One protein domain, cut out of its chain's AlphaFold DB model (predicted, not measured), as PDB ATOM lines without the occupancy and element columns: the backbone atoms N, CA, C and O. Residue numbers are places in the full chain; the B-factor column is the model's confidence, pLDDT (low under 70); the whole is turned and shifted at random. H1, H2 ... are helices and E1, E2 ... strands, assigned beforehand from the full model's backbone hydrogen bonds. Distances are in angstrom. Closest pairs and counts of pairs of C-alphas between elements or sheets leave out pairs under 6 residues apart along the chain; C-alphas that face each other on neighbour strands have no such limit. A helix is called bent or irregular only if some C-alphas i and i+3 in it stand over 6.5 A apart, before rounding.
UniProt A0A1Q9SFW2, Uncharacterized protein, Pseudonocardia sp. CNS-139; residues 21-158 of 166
ATOM      1  N   GLN A  21     163.861 146.436 169.006       94.94
ATOM      2  CA  GLN A  21     163.442 145.227 168.297       94.94
ATOM      3  C   GLN A  21     162.150 145.467 167.517       94.94
ATOM      4  O   GLN A  21     161.151 145.916 168.075       94.94
ATOM      5  N   LEU A  22     162.153 145.092 166.239       94.56
ATOM      6  CA  LEU A  22     160.935 144.885 165.463       94.56
ATOM      7  C   LEU A  22     160.393 143.504 165.791       94.56
ATOM      8  O   LEU A  22     161.083 142.502 165.578       94.56
ATOM      9  N   VAL A  23     159.169 143.443 166.296       96.06
ATOM     10  CA  VAL A  23     158.560 142.198 166.750       96.06
ATOM     11  C   VAL A  23     157.246 141.989 166.025       96.06
ATOM     12  O   VAL A  23     156.391 142.859 166.029       96.06
ATOM     13  N   ARG A  24     157.070 140.816 165.425       95.75
ATOM     14  CA  ARG A  24     155.783 140.354 164.904       95.75
ATOM     15  C   ARG A  24     155.332 139.150 165.709       95.75
ATOM     16  O   ARG A  24     156.138 138.261 165.991       95.75
ATOM     17  N   VAL A  25     154.047 139.118 166.034       96.25
ATOM     18  CA  VAL A  25     153.426 138.018 166.765       96.25
ATOM     19  C   VAL A  25     152.228 137.515 165.978       96.25
ATOM     20  O   VAL A  25     151.269 138.249 165.759       96.25
ATOM     21  N   ASP A  26     152.273 136.249 165.585       95.81
ATOM     22  CA  ASP A  26     151.146 135.567 164.958       95.81
ATOM     23  C   ASP A  26     150.448 134.698 166.014       95.81
ATOM     24  O   ASP A  26     151.042 133.756 166.548       95.81
ATOM     25  N   LEU A  27     149.194 135.030 166.341       93.81
ATOM     26  CA  LEU A  27     148.376 134.315 167.326       93.81
ATOM     27  C   LEU A  27     147.535 133.214 166.666       93.81
ATOM     28  O   LEU A  27     146.770 133.480 165.741       93.81
ATOM     29  N   ALA A  28     147.592 131.998 167.208       92.81
ATOM     30  CA  ALA A  28     146.789 130.852 166.786       92.81
ATOM     31  C   ALA A  28     146.266 130.080 168.008       92.81
ATOM     32  O   ALA A  28     146.956 129.245 168.591       92.81
ATOM     33  N   GLY A  29     145.026 130.359 168.422       89.06
ATOM     34  CA  GLY A  29     144.421 129.717 169.592       89.06
ATOM     35  C   GLY A  29     145.222 129.985 170.869       89.06
ATOM     36  O   GLY A  29     145.230 131.117 171.346       89.06
ATOM     37  N   ARG A  30     145.881 128.943 171.402       90.81
ATOM     38  CA  ARG A  30     146.764 129.002 172.584       90.81
ATOM     39  C   ARG A  30     148.268 129.010 172.253       90.81
ATOM     40  O   ARG A  30     149.088 128.690 173.113       90.81
ATOM     41  N   HIS A  31     148.612 129.348 171.015       94.25
ATOM     42  CA  HIS A  31     149.984 129.397 170.525       94.25
ATOM     43  C   HIS A  31     150.306 130.764 169.907       94.25
ATOM     44  O   HIS A  31     149.472 131.337 169.202       94.25
ATOM     45  N   ALA A  32     151.512 131.283 170.146       95.12
ATOM     46  CA  ALA A  32     152.040 132.475 169.486       95.12
ATOM     47  C   ALA A  32     153.396 132.172 168.875       95.12
ATOM     48  O   ALA A  32     154.307 131.684 169.548       95.12
ATOM     49  N   THR A  33     153.548 132.568 167.621       96.50
ATOM     50  CA  THR A  33     154.841 132.576 166.949       96.50
ATOM     51  C   THR A  33     155.375 133.995 166.954       96.50
ATOM     52  O   THR A  33     154.725 134.908 166.452       96.50
ATOM     53  N   VAL A  34     156.563 134.183 167.521       95.94
ATOM     54  CA  VAL A  34     157.209 135.489 167.645       95.94
ATOM     55  C   VAL A  34     158.430 135.539 166.748       95.94
ATOM     56  O   VAL A  34     159.395 134.785 166.920       95.94
ATOM     57  N   THR A  35     158.400 136.479 165.812       94.44
ATOM     58  CA  THR A  35     159.526 136.804 164.941       94.44
ATOM     59  C   THR A  35     160.128 138.126 165.388       94.44
ATOM     60  O   THR A  35     159.405 139.104 165.569       94.44
ATOM     61  N   ARG A  36     161.452 138.157 165.575       93.19
ATOM     62  CA  ARG A  36     162.185 139.339 166.041       93.19
ATOM     63  C   ARG A  36     163.285 139.716 165.067       93.19
ATOM     64  O   ARG A  36     164.063 138.862 164.633       93.19
ATOM     65  N   HIS A  37     163.393 141.007 164.803       91.12
ATOM     66  CA  HIS A  37     164.504 141.601 164.084       91.12
ATOM     67  C   HIS A  37     165.071 142.781 164.866       91.12
ATOM     68  O   HIS A  37     164.366 143.409 165.651       91.12
ATOM     69  N   ALA A  38     166.340 143.094 164.631       92.06
ATOM     70  CA  ALA A  38     166.962 144.278 165.205       92.06
ATOM     71  C   ALA A  38     166.291 145.559 164.663       92.06
ATOM     72  O   ALA A  38     165.915 145.612 163.484       92.06
ATOM     73  N   GLY A  39     166.119 146.567 165.521       87.56
ATOM     74  CA  GLY A  39     165.443 147.828 165.196       87.56
ATOM     75  C   GLY A  39     166.089 148.587 164.035       87.56
ATOM     76  O   GLY A  39     165.406 149.271 163.277       87.56
ATOM     77  N   GLU A  40     167.387 148.393 163.797       87.88
ATOM     78  CA  GLU A  40     168.141 148.979 162.687       87.88
ATOM     79  C   GLU A  40     167.549 148.634 161.318       87.88
ATOM     80  O   GLU A  40     167.705 149.414 160.377       87.88
ATOM     81  N   ARG A  41     166.820 147.516 161.193       84.25
ATOM     82  CA  ARG A  41     166.109 147.184 159.951       84.25
ATOM     83  C   ARG A  41     165.078 148.238 159.566       84.25
ATOM     84  O   ARG A  41     164.935 148.511 158.379       84.25
ATOM     85  N   LEU A  42     164.442 148.896 160.537       82.44
ATOM     86  CA  LEU A  42     163.506 149.992 160.274       82.44
ATOM     87  C   LEU A  42     164.186 151.148 159.530       82.44
ATOM     88  O   LEU A  42     163.575 151.792 158.683       82.44
ATOM     89  N   ARG A  43     165.473 151.394 159.801       79.62
ATOM     90  CA  ARG A  43     166.244 152.458 159.139       79.62
ATOM     91  C   ARG A  43     166.576 152.115 157.689       79.62
ATOM     92  O   ARG A  43     166.659 153.020 156.861       79.62
ATOM     93  N   VAL A  44     166.786 150.830 157.402       74.94
ATOM     94  CA  VAL A  44     167.109 150.327 156.059       74.94
ATOM     95  C   VAL A  44     165.853 150.276 155.199       74.94
ATOM     96  O   VAL A  44     165.822 150.861 154.121       74.94
ATOM     97  N   ASP A  45     164.811 149.624 155.709       76.69
ATOM     98  CA  ASP A  45     163.597 149.333 154.951       76.69
ATOM     99  C   ASP A  45     162.627 150.537 154.947       76.69
ATOM    100  O   ASP A  45     161.720 150.600 154.121       76.69
ATOM    101  N   ARG A  46     162.831 151.511 155.854       77.94
ATOM    102  CA  ARG A  46     161.987 152.706 156.081       77.94
ATOM    103  C   ARG A  46     160.499 152.400 156.282       77.94
ATOM    104  O   ARG A  46     159.654 153.272 156.096       77.94
ATOM    105  N   ALA A  47     160.184 151.172 156.675       77.31
ATOM    106  CA  ALA A  47     158.833 150.702 156.910       77.31
ATOM    107  C   ALA A  47     158.830 149.611 157.983       77.31
ATOM    108  O   ALA A  47     159.761 148.807 158.078       77.31
ATOM    109  N   LEU A  48     157.755 149.572 158.768       79.00
ATOM    110  CA  LEU A  48     157.453 148.442 159.636       79.00
ATOM    111  C   LEU A  48     156.847 147.316 158.787       79.00
ATOM    112  O   LEU A  48     155.937 147.579 157.995       79.00
ATOM    113  N   PRO A  49     157.310 146.060 158.930       82.06
ATOM    114  CA  PRO A  49     156.590 144.923 158.375       82.06
ATOM    115  C   PRO A  49     155.137 144.919 158.865       82.06
ATOM    116  O   PRO A  49     154.868 145.238 160.022       82.06
ATOM    117  N   ALA A  50     154.196 144.528 158.005       84.88
ATOM    118  CA  ALA A  50     152.789 144.467 158.388       84.88
ATOM    119  C   ALA A  50     152.584 143.555 159.614       84.88
ATOM    120  O   ALA A  50     153.068 142.418 159.638       84.88
ATOM    121  N   GLY A  51     151.871 144.071 160.620       88.12
ATOM    122  CA  GLY A  51     151.620 143.379 161.887       88.12
ATOM    123  C   GLY A  51     152.833 143.288 162.821       88.12
ATOM    124  O   GLY A  51     152.783 142.534 163.790       88.12
ATOM    125  N   ALA A  52     153.926 143.998 162.525       94.06
ATOM    126  CA  ALA A  52     155.033 144.169 163.454       94.06
ATOM    127  C   ALA A  52     154.878 145.464 164.255       94.06
ATOM    128  O   ALA A  52     154.389 146.462 163.733       94.06
ATOM    129  N   HIS A  53     155.379 145.437 165.484       95.19
ATOM    130  CA  HIS A  53     155.479 146.580 166.379       95.19
ATOM    131  C   HIS A  53     156.921 146.800 166.831       95.19
ATOM    132  O   HIS A  53     157.771 145.906 166.723       95.19
ATOM    133  N   LEU A  54     157.207 147.992 167.351       95.69
ATOM    134  CA  LEU A  54     158.527 148.328 167.886       95.69
ATOM    135  C   LEU A  54     158.561 148.168 169.418       95.69
ATOM    136  O   LEU A  54     157.774 148.782 170.139       95.69
ATOM    137  N   SER A  55     159.492 147.343 169.912       96.81
ATOM    138  CA  SER A  55     159.799 147.165 171.338       96.81
ATOM    139  C   SER A  55     161.185 147.715 171.659       96.81
ATOM    140  O   SER A  55     162.167 147.269 171.066       96.81
ATOM    141  N   VAL A  56     161.290 148.644 172.610       96.69
ATOM    142  CA  VAL A  56     162.524 149.416 172.828       96.69
ATOM    143  C   VAL A  56     162.905 149.466 174.299       96.69
ATOM    144  O   VAL A  56     162.074 149.767 175.145       96.69
ATOM    145  N   ASP A  57     164.163 149.169 174.604       95.75
ATOM    146  CA  ASP A  57     164.767 149.387 175.920       95.75
ATOM    147  C   ASP A  57     164.904 150.886 176.217       95.75
ATOM    148  O   ASP A  57     165.320 151.652 175.352       95.75
ATOM    149  N   LEU A  58     164.601 151.320 177.441       94.56
ATOM    150  CA  LEU A  58     164.846 152.700 177.873       94.56
ATOM    151  C   LEU A  58     166.312 153.135 177.746       94.56
ATOM    152  O   LEU A  58     166.580 154.329 177.606       94.56
ATOM    153  N   ALA A  59     167.252 152.192 177.791       92.81
ATOM    154  CA  ALA A  59     168.670 152.440 177.575       92.81
ATOM    155  C   ALA A  59     169.048 152.619 176.091       92.81
ATOM    156  O   ALA A  59     170.212 152.895 175.798       92.81
ATOM    157  N   GLU A  60     168.105 152.471 175.151       93.44
ATOM    158  CA  GLU A  60     168.349 152.645 173.717       93.44
ATOM    159  C   GLU A  60     168.850 154.073 173.408       93.44
ATOM    160  O   GLU A  60     168.117 155.050 173.609       93.44
ATOM    161  N   PRO A  61     170.086 154.232 172.893       91.94
ATOM    162  CA  PRO A  61     170.646 155.553 172.613       91.94
ATOM    163  C   PRO A  61     169.948 156.269 171.451       91.94
ATOM    164  O   PRO A  61     169.968 157.504 171.382       91.94
ATOM    165  N   HIS A  62     169.337 155.538 170.514       91.06
ATOM    166  CA  HIS A  62     168.695 156.149 169.361       91.06
ATOM    167  C   HIS A  62     167.275 156.636 169.684       91.06
ATOM    168  O   HIS A  62     166.288 155.941 169.455       91.06
ATOM    169  N   ARG A  63     167.173 157.885 170.159       90.19
ATOM    170  CA  ARG A  63     165.911 158.544 170.559       90.19
ATOM    171  C   ARG A  63     164.719 158.357 169.603       90.19
ATOM    172  O   ARG A  63     163.649 158.045 170.118       90.19
ATOM    173  N   PRO A  64     164.868 158.437 168.266       91.38
ATOM    174  CA  PRO A  64     163.754 158.186 167.351       91.38
ATOM    175  C   PRO A  64     163.101 156.806 167.501       91.38
ATOM    176  O   PRO A  64     161.931 156.653 167.178       91.38
ATOM    177  N   PHE A  65     163.812 155.783 167.993       93.56
ATOM    178  CA  PHE A  65     163.187 154.492 168.284       93.56
ATOM    179  C   PHE A  65     162.252 154.561 169.489       93.56
ATOM    180  O   PHE A  65     161.179 153.976 169.435       93.56
ATOM    181  N   LEU A  66     162.612 155.297 170.541       92.44
ATOM    182  CA  LEU A  66     161.729 155.488 171.695       92.44
ATOM    183  C   LEU A  66     160.453 156.250 171.309       92.44
ATOM    184  O   LEU A  66     159.380 155.908 171.784       92.44
ATOM    185  N   GLU A  67     160.558 157.229 170.408       90.88
ATOM    186  CA  GLU A  67     159.408 157.997 169.901       90.88
ATOM    187  C   GLU A  67     158.434 157.149 169.064       90.88
ATOM    188  O   GLU A  67     157.250 157.462 168.985       90.88
ATOM    189  N   LEU A  68     158.927 156.074 168.443       92.25
ATOM    190  CA  LEU A  68     158.140 155.142 167.628       92.25
ATOM    191  C   LEU A  68     157.731 153.875 168.393       92.25
ATOM    192  O   LEU A  68     157.118 152.981 167.810       92.25
ATOM    193  N   ALA A  69     158.132 153.742 169.658       95.38
ATOM    194  CA  ALA A  69     157.934 152.522 170.419       95.38
ATOM    195  C   ALA A  69     156.455 152.326 170.767       95.38
ATOM    196  O   ALA A  69     155.830 153.177 171.395       95.38
ATOM    197  N   GLU A  70     155.920 151.151 170.450       96.56
ATOM    198  CA  GLU A  70     154.620 150.709 170.969       96.56
ATOM    199  C   GLU A  70     154.789 150.038 172.337       96.56
ATOM    200  O   GLU A  70     153.903 150.114 173.190       96.56
ATOM    201  N   ILE A  71     155.949 149.409 172.564       98.00
ATOM    202  CA  ILE A  71     156.316 148.785 173.835       98.00
ATOM    203  C   ILE A  71     157.652 149.339 174.311       98.00
ATOM    204  O   ILE A  71     158.662 149.205 173.620       98.00
ATOM    205  N   VAL A  72     157.692 149.842 175.538       97.44
ATOM    206  CA  VAL A  72     158.941 150.230 176.199       97.44
ATOM    207  C   VAL A  72     159.365 149.199 177.248       97.44
ATOM    208  O   VAL A  72     158.531 148.628 177.950       97.44
ATOM    209  N   VAL A  73     160.665 148.933 177.348       97.50
ATOM    210  CA  VAL A  73     161.256 148.024 178.331       97.50
ATOM    211  C   VAL A  73     162.004 148.832 179.387       97.50
ATOM    212  O   VAL A  73     163.024 149.454 179.104       97.50
ATOM    213  N   ALA A  74     161.470 148.826 180.603       96.38
ATOM    214  CA  ALA A  74     162.066 149.414 181.787       96.38
ATOM    215  C   ALA A  74     163.059 148.437 182.455       96.38
ATOM    216  O   ALA A  74     162.831 147.222 182.429       96.38
ATOM    217  N   PRO A  75     164.119 148.948 183.110       95.12
ATOM    218  CA  PRO A  75     165.063 148.123 183.868       95.12
ATOM    219  C   PRO A  75     164.425 147.349 185.031       95.12
ATOM    220  O   PRO A  75     164.837 146.224 185.305       95.12
ATOM    221  N   ASP A  76     163.415 147.928 185.690       95.38
ATOM    222  CA  ASP A  76     162.584 147.273 186.707       95.38
ATOM    223  C   ASP A  76     161.114 147.316 186.264       95.38
ATOM    224  O   ASP A  76     160.567 148.365 185.919       95.38
ATOM    225  N   GLY A  77     160.453 146.157 186.275       95.19
ATOM    226  CA  GLY A  77     159.035 146.040 185.951       95.19
ATOM    227  C   GLY A  77     158.129 146.841 186.884       95.19
ATOM    228  O   GLY A  77     157.064 147.272 186.452       95.19
ATOM    229  N   ARG A  78     158.544 147.091 188.131       94.38
ATOM    230  CA  ARG A  78     157.794 147.916 189.096       94.38
ATOM    231  C   ARG A  78     157.627 149.358 188.625       94.38
ATOM    232  O   ARG A  78     156.616 149.977 188.948       94.38
ATOM    233  N   ASP A  79     158.556 149.844 187.807       95.31
ATOM    234  CA  ASP A  79     158.527 151.197 187.259       95.31
ATOM    235  C   ASP A  79     157.755 151.282 185.938       95.31
ATOM    236  O   ASP A  79     157.494 152.381 185.455       95.31
ATOM    237  N   ALA A  80     157.338 150.150 185.353       94.94
ATOM    238  CA  ALA A  80     156.731 150.106 184.023       94.94
ATOM    239  C   ALA A  80     155.534 151.064 183.879       94.94
ATOM    240  O   ALA A  80     155.458 151.812 182.910       94.94
ATOM    241  N   ALA A  81     154.627 151.104 184.859       94.19
ATOM    242  CA  ALA A  81     153.473 152.004 184.816       94.19
ATOM    243  C   ALA A  81     153.877 153.492 184.880       94.19
ATOM    244  O   ALA A  81     153.318 154.317 184.157       94.19
ATOM    245  N   ALA A  82     154.865 153.832 185.713       93.44
ATOM    246  CA  ALA A  82     155.377 155.196 185.818       93.44
ATOM    247  C   ALA A  82     156.099 155.618 184.531       93.44
ATOM    248  O   ALA A  82     155.878 156.717 184.033       93.44
ATOM    249  N   VAL A  83     156.899 154.719 183.952       94.25
ATOM    250  CA  VAL A  83     157.561 154.917 182.657       94.25
ATOM    251  C   VAL A  83     156.530 155.172 181.560       94.25
ATOM    252  O   VAL A  83     156.655 156.156 180.832       94.25
ATOM    253  N   LEU A  84     155.488 154.337 181.467       94.75
ATOM    254  CA  LEU A  84     154.432 154.482 180.463       94.75
ATOM    255  C   LEU A  84     153.759 155.859 180.535       94.75
ATOM    256  O   LEU A  84     153.536 156.488 179.506       94.75
ATOM    257  N   ALA A  85     153.516 156.370 181.745       93.00
ATOM    258  CA  ALA A  85     152.928 157.693 181.949       93.00
ATOM    259  C   ALA A  85     153.804 158.851 181.426       93.00
ATOM    260  O   ALA A  85     153.288 159.939 181.179       93.00
ATOM    261  N   THR A  86     155.112 158.635 181.244       93.19
ATOM    262  CA  THR A  86     156.047 159.647 180.717       93.19
ATOM    263  C   THR A  86     156.265 159.572 179.206       93.19
ATOM    264  O   THR A  86     156.893 160.469 178.643       93.19
ATOM    265  N   LEU A  87     155.753 158.531 178.541       91.62
ATOM    266  CA  LEU A  87     155.961 158.268 177.115       91.62
ATOM    267  C   LEU A  87     154.618 158.224 176.370       91.62
ATOM    268  O   LEU A  87     154.154 157.149 175.980       91.62
ATOM    269  N   PRO A  88     153.966 159.389 176.176       78.62
ATOM    270  CA  PRO A  88     152.714 159.465 175.437       78.62
ATOM    271  C   PRO A  88     152.937 158.991 173.995       78.62
ATOM    272  O   PRO A  88     153.687 159.604 173.242       78.62
ATOM    273  N   GLY A  89     152.301 157.878 173.632       87.62
ATOM    274  CA  GLY A  89     152.489 157.195 172.346       87.62
ATOM    275  C   GLY A  89     152.823 155.713 172.507       87.62
ATOM    276  O   GLY A  89     152.422 154.911 171.666       87.62
ATOM    277  N   CYS A  90     153.456 155.328 173.620       94.50
ATOM    278  CA  CYS A  90     153.624 153.923 173.968       94.50
ATOM    279  C   CYS A  90     152.295 153.325 174.451       94.50
ATOM    280  O   CYS A  90     151.549 153.955 175.202       94.50
ATOM    281  N   LEU A  91     152.018 152.086 174.048       95.81
ATOM    282  CA  LEU A  91     150.819 151.346 174.449       95.81
ATOM    283  C   LEU A  91     151.074 150.483 175.679       95.81
ATOM    284  O   LEU A  91     150.195 150.330 176.522       95.81
ATOM    285  N   LEU A  92     152.275 149.912 175.786       97.44
ATOM    286  CA  LEU A  92     152.665 149.071 176.909       97.44
ATOM    287  C   LEU A  92     154.049 149.456 177.421       97.44
ATOM    288  O   LEU A  92     154.930 149.872 176.669       97.44
ATOM    289  N   ALA A  93     154.265 149.207 178.704       97.31
ATOM    290  CA  ALA A  93     155.585 149.171 179.306       97.31
ATOM    291  C   ALA A  93     155.802 147.818 179.976       97.31
ATOM    292  O   ALA A  93     154.865 147.198 180.479       97.31
ATOM    293  N   THR A  94     157.036 147.333 180.001       98.00
ATOM    294  CA  THR A  94     157.358 146.068 180.656       98.00
ATOM    295  C   THR A  94     158.726 146.100 181.305       98.00
ATOM    296  O   THR A  94     159.578 146.870 180.895       98.00
ATOM    297  N   GLY A  95     158.965 145.249 182.292       97.12
ATOM    298  CA  GLY A  95     160.291 145.065 182.870       97.12
ATOM    299  C   GLY A  95     160.347 143.825 183.760       97.12
ATOM    300  O   GLY A  95     159.299 143.262 184.106       97.12
ATOM    301  N   PRO A  96     161.552 143.364 184.123       96.62
ATOM    302  CA  PRO A  96     161.738 142.198 184.980       96.62
ATOM    303  C   PRO A  96     161.343 142.491 186.438       96.62
ATOM    304  O   PRO A  96     161.545 143.593 186.934       96.62
ATOM    305  N   LEU A  97     160.828 141.485 187.155       94.69
ATOM    306  CA  LEU A  97     160.481 141.568 188.588       94.69
ATOM    307  C   LEU A  97     161.520 140.917 189.527       94.69
ATOM    308  O   LEU A  97     161.343 140.909 190.745       94.69
ATOM    309  N   GLY A  98     162.604 140.364 188.973       90.06
ATOM    310  CA  GLY A  98     163.704 139.728 189.718       90.06
ATOM    311  C   GLY A  98     163.526 138.233 190.014       90.06
ATOM    312  O   GLY A  98     164.506 137.547 190.275       90.06
ATOM    313  N   ASP A  99     162.316 137.689 189.894       91.56
ATOM    314  CA  ASP A  99     162.010 136.264 190.121       91.56
ATOM    315  C   ASP A  99     161.800 135.468 188.819       91.56
ATOM    316  O   ASP A  99     161.085 134.466 188.773       91.56
ATOM    317  N   GLY A 100     162.396 135.947 187.726       90.75
ATOM    318  CA  GLY A 100     162.254 135.367 186.388       90.75
ATOM    319  C   GLY A 100     160.937 135.713 185.683       90.75
ATOM    320  O   GLY A 100     160.754 135.356 184.516       90.75
ATOM    321  N   SER A 101     160.033 136.432 186.351       95.00
ATOM    322  CA  SER A 101     158.841 136.994 185.725       95.00
ATOM    323  C   SER A 101     159.034 138.448 185.304       95.00
ATOM    324  O   SER A 101     159.959 139.138 185.736       95.00
ATOM    325  N   TRP A 102     158.142 138.888 184.432       96.50
ATOM    326  CA  TRP A 102     158.071 140.231 183.893       96.50
ATOM    327  C   TRP A 102     156.703 140.815 184.199       96.50
ATOM    328  O   TRP A 102     155.697 140.103 184.160       96.50
ATOM    329  N   LEU A 103     156.662 142.102 184.508       96.75
ATOM    330  CA  LEU A 103     155.417 142.849 184.588       96.75
ATOM    331  C   LEU A 103     155.183 143.533 183.248       96.75
ATOM    332  O   LEU A 103     156.115 144.094 182.680       96.75
ATOM    333  N   VAL A 104     153.956 143.485 182.750       96.44
ATOM    334  CA  VAL A 104     153.489 144.269 181.607       96.44
ATOM    335  C   VAL A 104     152.404 145.194 182.131       96.44
ATOM    336  O   VAL A 104     151.409 144.725 182.680       96.44
ATOM    337  N   ALA A 105     152.621 146.492 181.982       95.94
ATOM    338  CA  ALA A 105     151.678 147.541 182.314       95.94
ATOM    339  C   ALA A 105     151.129 148.165 181.027       95.94
ATOM    340  O   ALA A 105     151.848 148.277 180.032       95.94
ATOM    341  N   GLY A 106     149.868 148.579 181.055       94.50
ATOM    342  CA  GLY A 106     149.205 149.262 179.950       94.50
ATOM    343  C   GLY A 106     148.221 150.327 180.438       94.50
ATOM    344  O   GLY A 106     148.168 150.612 181.640       94.50
ATOM    345  N   PRO A 107     147.442 150.924 179.520       87.81
ATOM    346  CA  PRO A 107     146.400 151.886 179.864       87.81
ATOM    347  C   PRO A 107     145.311 151.260 180.747       87.81
ATOM    348  O   PRO A 107     145.233 150.041 180.907       87.81
ATOM    349  N   ASP A 108     144.479 152.118 181.342       86.00
ATOM    350  CA  ASP A 108     143.297 151.735 182.129       86.00
ATOM    351  C   ASP A 108     143.582 150.769 183.294       86.00
ATOM    352  O   ASP A 108     142.728 149.999 183.730       86.00
ATOM    353  N   GLY A 109     144.807 150.818 183.828       86.25
ATOM    354  CA  GLY A 109     145.229 149.978 184.946       86.25
ATOM    355  C   GLY A 109     145.566 148.538 184.557       86.25
ATOM    356  O   GLY A 109     145.712 147.703 185.453       86.25
ATOM    357  N   LEU A 110     145.723 148.236 183.261       91.81
ATOM    358  CA  LEU A 110     146.209 146.937 182.810       91.81
ATOM    359  C   LEU A 110     147.550 146.620 183.478       91.81
ATOM    360  O   LEU A 110     148.540 147.328 183.297       91.81
ATOM    361  N   ALA A 111     147.587 145.509 184.206       94.31
ATOM    362  CA  ALA A 111     148.796 144.956 184.785       94.31
ATOM    363  C   ALA A 111     148.740 143.428 184.708       94.31
ATOM    364  O   ALA A 111     147.887 142.778 185.317       94.31
ATOM    365  N   VAL A 112     149.658 142.832 183.950       93.62
ATOM    366  CA  VAL A 112     149.772 141.376 183.829       93.62
ATOM    367  C   VAL A 112     151.191 140.924 184.096       93.62
ATOM    368  O   VAL A 112     152.169 141.507 183.633       93.62
ATOM    369  N   ARG A 113     151.304 139.845 184.858       94.38
ATOM    370  CA  ARG A 113     152.565 139.194 185.162       94.38
ATOM    371  C   ARG A 113     152.777 138.039 184.199       94.38
ATOM    372  O   ARG A 113     151.917 137.166 184.076       94.38
ATOM    373  N   VAL A 114     153.931 138.027 183.544       94.25
ATOM    374  CA  VAL A 114     154.306 137.033 182.541       94.25
ATOM    375  C   VAL A 114     155.544 136.272 183.000       94.25
ATOM    376  O   VAL A 114     156.575 136.867 183.296       94.25
ATOM    377  N   ALA A 115     155.467 134.944 183.045       94.00
ATOM    378  CA  ALA A 115     156.593 134.072 183.381       94.00
ATOM    379  C   ALA A 115     156.951 133.163 182.196       94.00
ATOM    380  O   ALA A 115     156.058 132.645 181.526       94.00
ATOM    381  N   GLY A 116     158.251 132.956 181.955       90.12
ATOM    382  CA  GLY A 116     158.765 132.017 180.943       90.12
ATOM    383  C   GLY A 116     159.074 132.602 179.555       90.12
ATOM    384  O   GLY A 116     159.635 131.894 178.721       90.12
ATOM    385  N   ALA A 117     158.763 133.882 179.304       87.31
ATOM    386  CA  ALA A 117     158.980 134.537 178.001       87.31
ATOM    387  C   ALA A 117     159.912 135.758 178.012       87.31
ATOM    388  O   ALA A 117     160.264 136.259 176.947       87.31
ATOM    389  N   GLY A 118     160.308 136.271 179.178       90.25
ATOM    390  CA  GLY A 118     161.059 137.524 179.231       90.25
ATOM    391  C   GLY A 118     160.293 138.694 178.593       90.25
ATOM    392  O   GLY A 118     159.058 138.721 178.615       90.25
ATOM    393  N   ARG A 119     161.016 139.612 177.934       91.06
ATOM    394  CA  ARG A 119     160.427 140.769 177.227       91.06
ATOM    395  C   ARG A 119     159.445 140.393 176.111       91.06
ATOM    396  O   ARG A 119     158.562 141.181 175.779       91.06
ATOM    397  N   VAL A 120     159.554 139.183 175.547       93.00
ATOM    398  CA  VAL A 120     158.622 138.688 174.516       93.00
ATOM    399  C   VAL A 120     157.194 138.596 175.055       93.00
ATOM    400  O   VAL A 120     156.241 138.780 174.300       93.00
ATOM    401  N   GLY A 121     157.034 138.400 176.368       93.75
ATOM    402  CA  GLY A 121     155.732 138.378 177.027       93.75
ATOM    403  C   GLY A 121     154.879 139.611 176.722       93.75
ATOM    404  O   GLY A 121     153.712 139.472 176.369       93.75
ATOM    405  N   ALA A 122     155.478 140.805 176.757       95.75
ATOM    406  CA  ALA A 122     154.780 142.049 176.437       95.75
ATOM    407  C   ALA A 122     154.302 142.098 174.981       95.75
ATOM    408  O   ALA A 122     153.224 142.611 174.709       95.75
ATOM    409  N   SER A 123     155.062 141.518 174.050       96.69
ATOM    410  CA  SER A 123     154.672 141.459 172.637       96.69
ATOM    411  C   SER A 123     153.496 140.509 172.398       96.69
ATOM    412  O   SER A 123     152.650 140.781 171.551       96.69
ATOM    413  N   VAL A 124     153.408 139.414 173.158       95.12
ATOM    414  CA  VAL A 124     152.249 138.507 173.111       95.12
ATOM    415  C   VAL A 124     151.000 139.192 173.664       95.12
ATOM    416  O   VAL A 124     149.943 139.118 173.043       95.12
ATOM    417  N   VAL A 125     151.133 139.906 174.788       94.75
ATOM    418  CA  VAL A 125     150.045 140.720 175.353       94.75
ATOM    419  C   VAL A 125     149.616 141.799 174.357       94.75
ATOM    420  O   VAL A 125     148.429 141.921 174.081       94.75
ATOM    421  N   HIS A 126     150.565 142.509 173.744       95.88
ATOM    422  CA  HIS A 126     150.288 143.505 172.709       95.88
ATOM    423  C   HIS A 126     149.445 142.936 171.566       95.88
ATOM    424  O   HIS A 126     148.391 143.473 171.248       95.88
ATOM    425  N   ALA A 127     149.861 141.805 170.994       95.19
ATOM    426  CA  ALA A 127     149.144 141.177 169.890       95.19
ATOM    427  C   ALA A 127     147.739 140.699 170.280       95.19
ATOM    428  O   ALA A 127     146.825 140.731 169.457       95.19
ATOM    429  N   TRP A 128     147.551 140.265 171.531       94.31
ATOM    430  CA  TRP A 128     146.240 139.879 172.053       94.31
ATOM    431  C   TRP A 128     145.282 141.071 172.080       94.31
ATOM    432  O   TRP A 128     144.163 140.978 171.575       94.31
ATOM    433  N   LEU A 129     145.755 142.209 172.591       93.81
ATOM    434  CA  LEU A 129     144.992 143.455 172.655       93.81
ATOM    435  C   LEU A 129     144.737 144.035 171.261       93.81
ATOM    436  O   LEU A 129     143.619 144.441 170.959       93.81
ATOM    437  N   ALA A 130     145.739 144.006 170.378       94.12
ATOM    438  CA  ALA A 130     145.611 144.454 168.992       94.12
ATOM    439  C   ALA A 130     144.593 143.620 168.191       94.12
ATOM    440  O   ALA A 130     144.001 144.115 167.235       94.12
ATOM    441  N   ALA A 131     144.340 142.371 168.600       92.69
ATOM    442  CA  ALA A 131     143.274 141.533 168.059       92.69
ATOM    443  C   ALA A 131     141.878 141.849 168.643       92.69
ATOM    444  O   ALA A 131     140.930 141.112 168.366       92.69
ATOM    445  N   GLY A 132     141.745 142.903 169.457       92.56
ATOM    446  CA  GLY A 132     140.489 143.333 170.078       92.56
ATOM    447  C   GLY A 132     139.996 142.413 171.196       92.56
ATOM    448  O   GLY A 132     138.802 142.401 171.485       92.56
ATOM    449  N   ARG A 133     140.883 141.602 171.784       92.75
ATOM    450  CA  ARG A 133     140.525 140.629 172.823       92.75
ATOM    451  C   ARG A 133     140.710 141.214 174.216       92.75
ATOM    452  O   ARG A 133     141.625 142.005 174.446       92.75
ATOM    453  N   ASP A 134     139.875 140.774 175.151       89.19
ATOM    454  CA  ASP A 134     139.917 141.243 176.533       89.19
ATOM    455  C   ASP A 134     141.176 140.700 177.247       89.19
ATOM    456  O   ASP A 134     141.442 139.493 177.184       89.19
ATOM    457  N   PRO A 135     141.977 141.540 177.931       84.94
ATOM    458  CA  PRO A 135     143.086 141.068 178.753       84.94
ATOM    459  C   PRO A 135     142.695 140.015 179.806       84.94
ATOM    460  O   PRO A 135     143.523 139.170 180.146       84.94
ATOM    461  N   ALA A 136     141.462 140.025 180.318       84.62
ATOM    462  CA  ALA A 136     140.959 139.024 181.260       84.62
ATOM    463  C   ALA A 136     140.800 137.629 180.629       84.62
ATOM    464  O   ALA A 136     140.814 136.623 181.339       84.62
ATOM    465  N   GLU A 137     140.695 137.555 179.301       86.81
ATOM    466  CA  GLU A 137     140.584 136.308 178.542       86.81
ATOM    467  C   GLU A 137     141.944 135.729 178.133       86.81
ATOM    468  O   GLU A 137     141.985 134.683 177.478       86.81
ATOM    469  N   LEU A 138     143.060 136.371 178.512       83.06
ATOM    470  CA  LEU A 138     144.398 135.844 178.247       83.06
ATOM    471  C   LEU A 138     144.517 134.424 178.826       83.06
ATOM    472  O   LEU A 138     144.475 134.237 180.046       83.06
ATOM    473  N   PRO A 139     144.676 133.397 177.977       76.75
ATOM    474  CA  PRO A 139     144.705 132.019 178.437       76.75
ATOM    475  C   PRO A 139     145.963 131.757 179.273       76.75
ATOM    476  O   PRO A 139     147.087 132.018 178.843       76.75
ATOM    477  N   GLY A 140     145.782 131.169 180.454       73.94
ATOM    478  CA  GLY A 140     146.876 130.596 181.234       73.94
ATOM    479  C   GLY A 140     146.805 129.065 181.246       73.94
ATOM    480  O   GLY A 140     145.753 128.539 181.622       73.94
ATOM    481  N   PRO A 141     147.882 128.316 180.913       87.31
ATOM    482  CA  PRO A 141     149.125 128.697 180.219       87.31
ATOM    483  C   PRO A 141     148.987 128.725 178.679       87.31
ATOM    484  O   PRO A 141     148.033 128.181 178.117       87.31
ATOM    485  N   PHE A 142     149.970 129.325 178.002       88.12
ATOM    486  CA  PHE A 142     150.011 129.528 176.550       88.12
ATOM    487  C   PHE A 142     151.408 129.207 175.986       88.12
ATOM    488  O   PHE A 142     152.412 129.393 176.671       88.12
ATOM    489  N   GLU A 143     151.503 128.707 174.755       94.56
ATOM    490  CA  GLU A 143     152.782 128.349 174.131       94.56
ATOM    491  C   GLU A 143     153.349 129.489 173.288       94.56
ATOM    492  O   GLU A 143     152.661 130.055 172.441       94.56
ATOM    493  N   VAL A 144     154.628 129.804 173.478       95.06
ATOM    494  CA  VAL A 144     155.323 130.833 172.702       95.06
ATOM    495  C   VAL A 144     156.517 130.222 171.995       95.06
ATOM    496  O   VAL A 144     157.428 129.698 172.636       95.06
ATOM    497  N   THR A 145     156.524 130.320 170.670       95.50
ATOM    498  CA  THR A 145     157.650 129.932 169.824       95.50
ATOM    499  C   THR A 145     158.447 131.167 169.431       95.50
ATOM    500  O   THR A 145     157.911 132.111 168.857       95.50
ATOM    501  N   THR A 146     159.745 131.185 169.719       93.31
ATOM    502  CA  THR A 146     160.656 132.271 169.329       93.31
ATOM    503  C   THR A 146     161.993 131.682 168.907       93.31
ATOM    504  O   THR A 146     162.563 130.855 169.617       93.31
ATOM    505  N   GLY A 147     162.497 132.067 167.730       88.19
ATOM    506  CA  GLY A 147     163.772 131.545 167.218       88.19
ATOM    507  C   GLY A 147     163.811 130.013 167.097       88.19
ATOM    508  O   GLY A 147     164.846 129.405 167.348       88.19
ATOM    509  N   GLY A 148     162.670 129.382 166.789       89.19
ATOM    510  CA  GLY A 148     162.535 127.923 166.679       89.19
ATOM    511  C   GLY A 148     162.445 127.166 168.009       89.19
ATOM    512  O   GLY A 148     162.383 125.940 167.996       89.19
ATOM    513  N   ARG A 149     162.430 127.859 169.155       90.69
ATOM    514  CA  ARG A 149     162.250 127.249 170.480       90.69
ATOM    515  C   ARG A 149     160.862 127.566 171.018       90.69
ATOM    516  O   ARG A 149     160.489 128.736 171.065       90.69
ATOM    517  N   THR A 150     160.138 126.545 171.460       94.00
ATOM    518  CA  THR A 150     158.823 126.692 172.097       94.00
ATOM    519  C   THR A 150     158.962 126.637 173.613       94.00
ATOM    520  O   THR A 150     159.670 125.783 174.150       94.00
ATOM    521  N   ARG A 151     158.305 127.565 174.311       92.56
ATOM    522  CA  ARG A 151     158.265 127.654 175.774       92.56
ATOM    523  C   ARG A 151     156.827 127.811 176.245       92.56
ATOM    524  O   ARG A 151     156.036 128.514 175.619       92.56
ATOM    525  N   THR A 152     156.505 127.193 177.375       93.88
ATOM    526  CA  THR A 152     155.242 127.447 178.070       93.88
ATOM    527  C   THR A 152     155.346 128.756 178.840       93.88
ATOM    528  O   THR A 152     156.255 128.952 179.647       93.88
ATOM    529  N   VAL A 153     154.393 129.642 178.596       92.25
ATOM    530  CA  VAL A 153     154.299 130.966 179.195       92.25
ATOM    531  C   VAL A 153     153.065 131.016 180.068       92.25
ATOM    532  O   VAL A 153     151.977 130.588 179.678       92.25
ATOM    533  N   THR A 154     153.236 131.538 181.274       92.06
ATOM    534  CA  THR A 154     152.115 131.776 182.179       92.06
ATOM    535  C   THR A 154     151.842 133.265 182.226       92.06
ATOM    536  O   THR A 154     152.748 134.040 182.526       92.06
ATOM    537  N   VAL A 155     150.596 133.645 181.958       90.69
ATOM    538  CA  VAL A 155     150.105 135.014 182.111       90.69
ATOM    539  C   VAL A 155     149.097 135.020 183.248       90.69
ATOM    540  O   VAL A 155     148.246 134.133 183.335       90.69
ATOM    541  N   ARG A 156     149.226 135.978 184.162       90.75
ATOM    542  CA  ARG A 156     148.280 136.180 185.261       90.75
ATOM    543  C   ARG A 156     147.998 137.660 185.409       90.75
ATOM    544  O   ARG A 156     148.923 138.464 185.307       90.75
ATOM    545  N   ALA A 157     146.751 138.006 185.710       86.75
ATOM    546  CA  ALA A 157     146.438 139.342 186.191       86.75
ATOM    547  C   ALA A 157     147.299 139.643 187.425       86.75
ATOM    548  O   ALA A 157     147.487 138.791 188.299       86.75
ATOM    549  N   SER A 158     147.851 140.846 187.466       83.25
ATOM    550  CA  SER A 158     148.564 141.378 188.615       83.25
ATOM    551  C   SER A 158     147.816 142.617 189.076       83.25
ATOM    552  O   SER A 158     147.366 143.386 188.230       83.25
TER     553      SER A 158
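Overview. This is residues 21 to 158 of the 166 residues of an uncharacterized protein of Pseudonocardia sp. CNS-139 (UniProt A0A1Q9SFW2). Nine strands form a closed barrel whose wall curls round one helix, H4, while H2 and H3 pack on the outside of the wall and the short H1 lies by the end of E2. The printed part has 138 residues, with four named helices and nine named strands in the order E1 E2 H1 E3 H2 E4 H3 E5 E6 E7 H4 E8 E9. Round the mixed ring run E1 E2 E8 E9 E7 E6 E5 E4 E3 and back to E1; the class is mixed, helices and strands. The whole is compact, with a radius of gyration of the C-alphas of 13.8 A, and rounded, spanning 37 by 32 by 28 A.

Arrangement. E1, residues 21 to 28, and E2, residues 31 to 38, form an antiparallel hairpin, with N 24 and O 35 2.9 A apart. H1, residues 40 to 45, is on the barrel; its closest C-alpha to E1 is that of Leu 42, 7.7 A from Leu 22's. E3, residues 52 to 57, is staggered: residues 52 to 55 pair antiparallel with E1 (N 23 to O 53, 2.9 A), and 55 to 57 pair parallel with E4, residues 71 to 73 (N 73 to O 56, 2.7 A). H2, residues 63 to 67, lies outside the barrel over E3, at a height over the sheet of 9.4 A. H3, residues 77 to 86, lies outside over E5, residues 92 to 96, at a height of 7.4 A, and runs along the strands at 21 degrees to E5 on the local plane; E6 is only just not under it, with 2 of its C-alphas. The closest C-alphas of H3 and E5 are those of Gly 77 and Gly 95, 3.5 A apart. H3 is irregular, with C-alphas 78 and 81 7.3 A apart. E4 and E5 are parallel (N 94 to O 72, 2.8 A). E3, H2, E4 and E4, H3, E5 are strand-helix-strand units, two parallel neighbour strands with a helix between, both with right-handed crossovers. E5, E6, residues 101 to 105, and E7, residues 111 to 115, form a meander, each strand the antiparallel neighbour of the one before (N 95 to O 103, 3.1 A; N 104 to O 112, 2.8 A). The sheet curls round H4, residues 120 to 130; its closest C-alpha pair with E6 is Val 104 and Ala 122, 5.8 A. E8, residues 142 to 146, is parallel to E2 (N 34 to O 145, 2.8 A) and forms an antiparallel hairpin with E9, residues 149 to 157 (N 144 to O 151, 2.9 A). E9 also pairs antiparallel with E7 (N 115 to O 154, 2.9 A). In H1, H2 and H4 every O i to N i+4 pair is within hydrogen-bond range; in H3 4 of 6 are.

Along the chain. E1 begins at C-alpha 21 (163.442, 145.227, 168.297) and is 22.1 A long; E2 is 23.2 A and E3 16.7 A. H4, 15.3 A, begins at C-alpha 120 (158.622, 138.688, 174.516). E9, 25.4 A, ends at C-alpha 157 (146.438, 139.342, 186.191).

Size, cuts and confidence. The C-alphas farthest apart are those of Val 44 and Ser 158, 38.5 A. The printed part has no cut. The link from H4 to E8, 11 residues, is long; that from H1 to E3 is short; the others are tight. The mean pLDDT of the printed part is 91.7, and no printed residue is under 70.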